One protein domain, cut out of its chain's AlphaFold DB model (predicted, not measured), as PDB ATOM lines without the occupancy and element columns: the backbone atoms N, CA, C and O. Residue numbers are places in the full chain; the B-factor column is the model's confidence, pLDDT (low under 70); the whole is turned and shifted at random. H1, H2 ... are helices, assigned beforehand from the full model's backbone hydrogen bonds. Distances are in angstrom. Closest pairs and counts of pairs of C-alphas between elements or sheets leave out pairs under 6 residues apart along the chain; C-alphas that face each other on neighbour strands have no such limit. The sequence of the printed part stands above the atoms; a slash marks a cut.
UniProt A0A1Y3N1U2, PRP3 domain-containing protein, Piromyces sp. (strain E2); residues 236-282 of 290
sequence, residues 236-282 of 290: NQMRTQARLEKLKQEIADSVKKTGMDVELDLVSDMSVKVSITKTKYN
ATOM      1  N   ASN A 236       5.612  24.429 -13.672       98.25
ATOM      2  CA  ASN A 236       5.242  25.830 -13.492       98.25
ATOM      3  C   ASN A 236       4.323  26.015 -12.284       98.25
ATOM      4  O   ASN A 236       4.568  26.934 -11.507       98.25
ATOM      5  N   GLN A 237       3.351  25.122 -12.083       98.12
ATOM      6  CA  GLN A 237       2.501  25.108 -10.889       98.12
ATOM      7  C   GLN A 237       3.325  24.931  -9.607       98.12
ATOM      8  O   GLN A 237       3.144  25.676  -8.650       98.12
ATOM      9  N   MET A 238       4.297  24.015  -9.593       98.25
ATOM     10  CA  MET A 238       5.178  23.850  -8.430       98.25
ATOM     11  C   MET A 238       6.022  25.103  -8.154       98.25
ATOM     12  O   MET A 238       6.190  25.511  -7.007       98.25
ATOM     13  N   ARG A 239       6.540  25.762  -9.201       98.19
ATOM     14  CA  ARG A 239       7.300  27.015  -9.047       98.19
ATOM     15  C   ARG A 239       6.430  28.155  -8.532       98.19
ATOM     16  O   ARG A 239       6.916  28.960  -7.740       98.19
ATOM     17  N   THR A 240       5.187  28.275  -9.000       97.94
ATOM     18  CA  THR A 240       4.274  29.312  -8.504       97.94
ATOM     19  C   THR A 240       3.905  29.046  -7.052       97.94
ATOM     20  O   THR A 240       3.979  29.977  -6.258       97.94
ATOM     21  N   GLN A 241       3.623  27.796  -6.682       97.81
ATOM     22  CA  GLN A 241       3.379  27.400  -5.292       97.81
ATOM     23  C   GLN A 241       4.557  27.766  -4.380       97.81
ATOM     24  O   GLN A 241       4.355  28.463  -3.391       97.81
ATOM     25  N   ALA A 242       5.792  27.423  -4.760       97.88
ATOM     26  CA  ALA A 242       6.981  27.764  -3.974       97.88
ATOM     27  C   ALA A 242       7.190  29.285  -3.828       97.88
ATOM     28  O   ALA A 242       7.574  29.774  -2.766       97.88
ATOM     29  N   ARG A 243       6.920  30.066  -4.887       97.62
ATOM     30  CA  ARG A 243       6.982  31.538  -4.814       97.62
ATOM     31  C   ARG A 243       5.921  32.106  -3.878       97.62
ATOM     32  O   ARG A 243       6.219  33.041  -3.145       97.62
ATOM     33  N   LEU A 244       4.706  31.561  -3.918       97.69
ATOM     34  CA  LEU A 244       3.612  31.990  -3.048       97.69
ATOM     35  C   LEU A 244       3.887  31.639  -1.587       97.69
ATOM     36  O   LEU A 244       3.633  32.462  -0.716       97.69
ATOM     37  N   GLU A 245       4.448  30.462  -1.318       96.38
ATOM     38  CA  GLU A 245       4.847  30.066   0.032       96.38
ATOM     39  C   GLU A 245       5.934  30.990   0.586       96.38
ATOM     40  O   GLU A 245       5.786  31.521   1.687       96.38
ATOM     41  N   LYS A 246       6.976  31.265  -0.206       97.31
ATOM     42  CA  LYS A 246       8.019  32.222   0.170       97.31
ATOM     43  C   LYS A 246       7.440  33.611   0.448       97.31
ATOM     44  O   LYS A 246       7.763  34.211   1.466       97.31
ATOM     45  N   LEU A 247       6.561  34.107  -0.423       96.62
ATOM     46  CA  LEU A 247       5.921  35.409  -0.231       96.62
ATOM     47  C   LEU A 247       5.058  35.429   1.038       96.62
ATOM     48  O   LEU A 247       5.078  36.406   1.778       96.62
ATOM     49  N   LYS A 248       4.330  34.344   1.322       95.12
ATOM     50  CA  LYS A 248       3.546  34.205   2.553       95.12
ATOM     51  C   LYS A 248       4.441  34.279   3.793       95.12
ATOM     52  O   LYS A 248       4.069  34.952   4.750       95.12
ATOM     53  N   GLN A 249       5.599  33.619   3.774       95.62
ATOM     54  CA  GLN A 249       6.575  33.690   4.866       95.62
ATOM     55  C   GLN A 249       7.134  35.111   5.028       95.62
ATOM     56  O   GLN A 249       7.101  35.648   6.129       95.62
ATOM     57  N   GLU A 250       7.550  35.762   3.938       95.88
ATOM     58  CA  GLU A 250       8.060  37.144   3.972       95.88
ATOM     59  C   GLU A 250       7.021  38.142   4.504       95.88
ATOM     60  O   GLU A 250       7.362  39.044   5.275       95.88
ATOM     61  N   ILE A 251       5.749  37.976   4.123       91.50
ATOM     62  CA  ILE A 251       4.646  38.786   4.649       91.50
ATOM     63  C   ILE A 251       4.469  38.513   6.142       91.50
ATOM     64  O   ILE A 251       4.441  39.465   6.911       91.50
ATOM     65  N   ALA A 252       4.406  37.249   6.566       90.81
ATOM     66  CA  ALA A 252       4.255  36.902   7.980       90.81
ATOM     67  C   ALA A 252       5.397  37.474   8.837       90.81
ATOM     68  O   ALA A 252       5.153  38.044   9.897       90.81
ATOM     69  N   ASP A 253       6.636  37.395   8.357       92.88
ATOM     70  CA  ASP A 253       7.789  37.978   9.044       92.88
ATOM     71  C   ASP A 253       7.723  39.509   9.083       92.88
ATOM     72  O   ASP A 253       8.123  40.123  10.073       92.88
ATOM     73  N   SER A 254       7.222  40.143   8.019       91.56
ATOM     74  CA  SER A 254       7.040  41.598   7.970       91.56
ATOM     75  C   SER A 254       5.948  42.064   8.933       91.56
ATOM     76  O   SER A 254       6.144  43.056   9.626       91.56
ATOM     77  N   VAL A 255       4.841  41.329   9.020       91.44
ATOM     78  CA  VAL A 255       3.690  41.654   9.878       91.44
ATOM     79  C   VAL A 255       4.057  41.485  11.356       91.44
ATOM     80  O   VAL A 255       3.794  42.389  12.153       91.44
ATOM     81  N   LYS A 256       4.791  40.418  11.702       88.56
ATOM     82  CA  LYS A 256       5.367  40.233  13.043       88.56
ATOM     83  C   LYS A 256       6.305  41.369  13.433       88.56
ATOM     84  O   LYS A 256       6.272  41.846  14.563       88.56
ATOM     85  N   LYS A 257       7.147  41.827  12.499       91.62
ATOM     86  CA  LYS A 257       8.062  42.957  12.734       91.62
ATOM     87  C   LYS A 257       7.324  44.280  12.939       91.62
ATOM     88  O   LYS A 257       7.812  45.111  13.697       91.62
ATOM     89  N   THR A 258       6.193  44.496  12.268       90.44
ATOM     90  CA  THR A 258       5.408  45.736  12.388       90.44
ATOM     91  C   THR A 258       4.350  45.687  13.489       90.44
ATOM     92  O   THR A 258       3.738  46.715  13.766       90.44
ATOM     93  N   GLY A 259       4.128  44.529  14.121       84.00
ATOM     94  CA  GLY A 259       3.097  44.349  15.146       84.00
ATOM     95  C   GLY A 259       1.666  44.413  14.597       84.00
ATOM     96  O   GLY A 259       0.732  44.633  15.360       84.00
ATOM     97  N   MET A 260       1.483  44.226  13.284       81.56
ATOM     98  CA  MET A 260       0.176  44.276  12.606       81.56
ATOM     99  C   MET A 260      -0.528  42.909  12.548       81.56
ATOM    100  O   MET A 260      -1.484  42.743  11.791       81.56
ATOM    101  N   ASP A 261      -0.065  41.923  13.323       78.69
ATOM    102  CA  ASP A 261      -0.567  40.542  13.268       78.69
ATOM    103  C   ASP A 261      -2.080  40.471  13.537       78.69
ATOM    104  O   ASP A 261      -2.797  39.755  12.842       78.69
ATOM    105  N   VAL A 262      -2.582  41.278  14.481       75.94
ATOM    106  CA  VAL A 262      -4.011  41.320  14.842       75.94
ATOM    107  C   VAL A 262      -4.861  41.942  13.731       75.94
ATOM    108  O   VAL A 262      -5.938  41.440  13.424       75.94
ATOM    109  N   GLU A 263      -4.390  43.017  13.092       73.44
ATOM    110  CA  GLU A 263      -5.155  43.665  12.019       73.44
ATOM    111  C   GLU A 263      -5.186  42.821  10.743       73.44
ATOM    112  O   GLU A 263      -6.210  42.775  10.060       73.44
ATOM    113  N   LEU A 264      -4.101  42.105  10.433       80.12
ATOM    114  CA  LEU A 264      -4.061  41.225   9.268       80.12
ATOM    115  C   LEU A 264      -5.027  40.041   9.416       80.12
ATOM    116  O   LEU A 264      -5.709  39.697   8.449       80.12
ATOM    117  N   ASP A 265      -5.109  39.450  10.612       78.38
ATOM    118  CA  ASP A 265      -6.009  38.327  10.897       78.38
ATOM    119  C   ASP A 265      -7.479  38.753  10.759       78.38
ATOM    120  O   ASP A 265      -8.238  38.150   9.994       78.38
ATOM    121  N   LEU A 266      -7.843  39.897  11.352       79.62
ATOM    122  CA  LEU A 266      -9.182  40.488  11.231       79.62
ATOM    123  C   LEU A 266      -9.558  40.811   9.774       79.62
ATOM    124  O   LEU A 266     -10.674  40.514   9.339       79.62
ATOM    125  N   VAL A 267      -8.640  41.395   8.995       78.00
ATOM    126  CA  VAL A 267      -8.880  41.707   7.574       78.00
ATOM    127  C   VAL A 267      -9.022  40.428   6.747       78.00
ATOM    128  O   VAL A 267      -9.880  40.362   5.858       78.00
ATOM    129  N   SER A 268      -8.222  39.400   7.042       81.38
ATOM    130  CA  SER A 268      -8.308  38.108   6.363       81.38
ATOM    131  C   SER A 268      -9.676  37.453   6.589       81.38
ATOM    132  O   SER A 268     -10.363  37.134   5.613       81.38
ATOM    133  N   ASP A 269     -10.150  37.413   7.833       78.69
ATOM    134  CA  ASP A 269     -11.463  36.886   8.210       78.69
ATOM    135  C   ASP A 269     -12.617  37.662   7.570       78.69
ATOM    136  O   ASP A 269     -13.588  37.075   7.071       78.69
ATOM    137  N   MET A 270     -12.523  38.994   7.541       77.31
ATOM    138  CA  MET A 270     -13.523  39.826   6.876       77.31
ATOM    139  C   MET A 270     -13.547  39.582   5.366       77.31
ATOM    140  O   MET A 270     -14.629  39.471   4.784       77.31
ATOM    141  N   SER A 271     -12.386  39.438   4.721       77.00
ATOM    142  CA  SER A 271     -12.306  39.176   3.280       77.00
ATOM    143  C   SER A 271     -12.918  37.824   2.895       77.00
ATOM    144  O   SER A 271     -13.655  37.735   1.905       77.00
ATOM    145  N   VAL A 272     -12.707  36.790   3.717       80.94
ATOM    146  CA  VAL A 272     -13.308  35.466   3.518       80.94
ATOM    147  C   VAL A 272     -14.827  35.570   3.645       80.94
ATOM    148  O   VAL A 272     -15.541  35.158   2.728       80.94
ATOM    149  N   LYS A 273     -15.336  36.222   4.697       77.94
ATOM    150  CA  LYS A 273     -16.781  36.459   4.876       77.94
ATOM    151  C   LYS A 273     -17.398  37.230   3.703       77.94
ATOM    152  O   LYS A 273     -18.471  36.852   3.234       77.94
ATOM    153  N   VAL A 274     -16.727  38.260   3.185       79.75
ATOM    154  CA  VAL A 274     -17.195  39.040   2.020       79.75
ATOM    155  C   VAL A 274     -17.207  38.202   0.736       79.75
ATOM    156  O   VAL A 274     -18.129  38.306  -0.072       79.75
ATOM    157  N   SER A 275     -16.215  37.336   0.531       74.81
ATOM    158  CA  SER A 275     -16.182  36.460  -0.647       74.81
ATOM    159  C   SER A 275     -17.274  35.384  -0.610       74.81
ATOM    160  O   SER A 275     -17.911  35.110  -1.632       74.81
ATOM    161  N   ILE A 276     -17.555  34.832   0.576       77.81
ATOM    162  CA  ILE A 276     -18.627  33.858   0.794       77.81
ATOM    163  C   ILE A 276     -19.986  34.517   0.564       77.81
ATOM    164  O   ILE A 276     -20.814  33.969  -0.164       77.81
ATOM    165  N   THR A 277     -20.217  35.707   1.127       72.56
ATOM    166  CA  THR A 277     -21.477  36.429   0.909       72.56
ATOM    167  C   THR A 277     -21.653  36.779  -0.561       72.56
ATOM    168  O   THR A 277     -22.699  36.469  -1.126       72.56
ATOM    169  N   LYS A 278     -20.627  37.313  -1.232       73.25
ATOM    170  CA  LYS A 278     -20.688  37.625  -2.668       73.25
ATOM    171  C   LYS A 278     -20.977  36.394  -3.531       73.25
ATOM    172  O   LYS A 278     -21.796  36.469  -4.443       73.25
ATOM    173  N   THR A 279     -20.363  35.254  -3.221       72.50
ATOM    174  CA  THR A 279     -20.646  33.982  -3.907       72.50
ATOM    175  C   THR A 279     -22.088  33.529  -3.668       72.50
ATOM    176  O   THR A 279     -22.768  33.124  -4.609       72.50
ATOM    177  N   LYS A 280     -22.593  33.663  -2.436       74.31
ATOM    178  CA  LYS A 280     -23.985  33.341  -2.091       74.31
ATOM    179  C   LYS A 280     -24.986  34.220  -2.853       74.31
ATOM    180  O   LYS A 280     -25.943  33.686  -3.403       74.31
ATOM    181  N   TYR A 281     -24.741  35.529  -2.948       67.00
ATOM    182  CA  TYR A 281     -25.578  36.452  -3.729       67.00
ATOM    183  C   TYR A 281     -25.566  36.131  -5.229       67.00
ATOM    184  O   TYR A 281     -26.613  36.148  -5.871       67.00
ATOM    185  N   ASN A 282     -24.408  35.782  -5.792       69.31
ATOM    186  CA  ASN A 282     -24.308  35.429  -7.208       69.31
ATOM    187  C   ASN A 282     -25.032  34.117  -7.546       69.31
ATOM    188  O   ASN A 282     -25.633  34.024  -8.613       69.31
TER     189      ASN A 282
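AT A GLANCE: This is residues 236 to 282 of the 290 residues of the protein "PRP3 domain-containing protein" of Piromyces sp. (strain E2) (UniProt A0A1Y3N1U2). Two long helices, H1 and then H2, meet near their ends in a V, joined by a tight turn at residues 259 and 260. The far arms, residues 236 to 251 of H1 and 265 to 282 of H2, stand free, and the space between them is open. The printed part has 47 residues, two named helices and no named strand, and its class is all helix. It is only just loose, close to extended, with a radius of gyration of the C-alphas of 14.2 A, and flat, spanning 34 by 34 by 7 A.

IN THESE COORDINATES: H1, residues 236 to 258, runs 32.7 A from C-alpha 236 at (5.242, 25.830, -13.492) to C-alpha 258 at (5.408, 45.736, 12.388). H2, residues 261 to 282, runs 31.8 A and ends with C-alpha 282 at (-24.308, 35.429, -7.208).

HOW THE PARTS SIT: H1 and H2 are close but not clearly touching; their closest C-alphas, those of Val 255 and Asp 261, are 5.6 A apart. They run opposite ways at a steep tilt of 48 degrees. In H1 and H2 every O i to N i+4 pair is within hydrogen-bond range.

THE WHOLE: The C-alphas of Lys 257 and Asn 282, the two farthest apart, are 38.8 A apart. The printed part has no cut. Mean pLDDT of the printed part is 85.8; residues 281 to 282 are under 70.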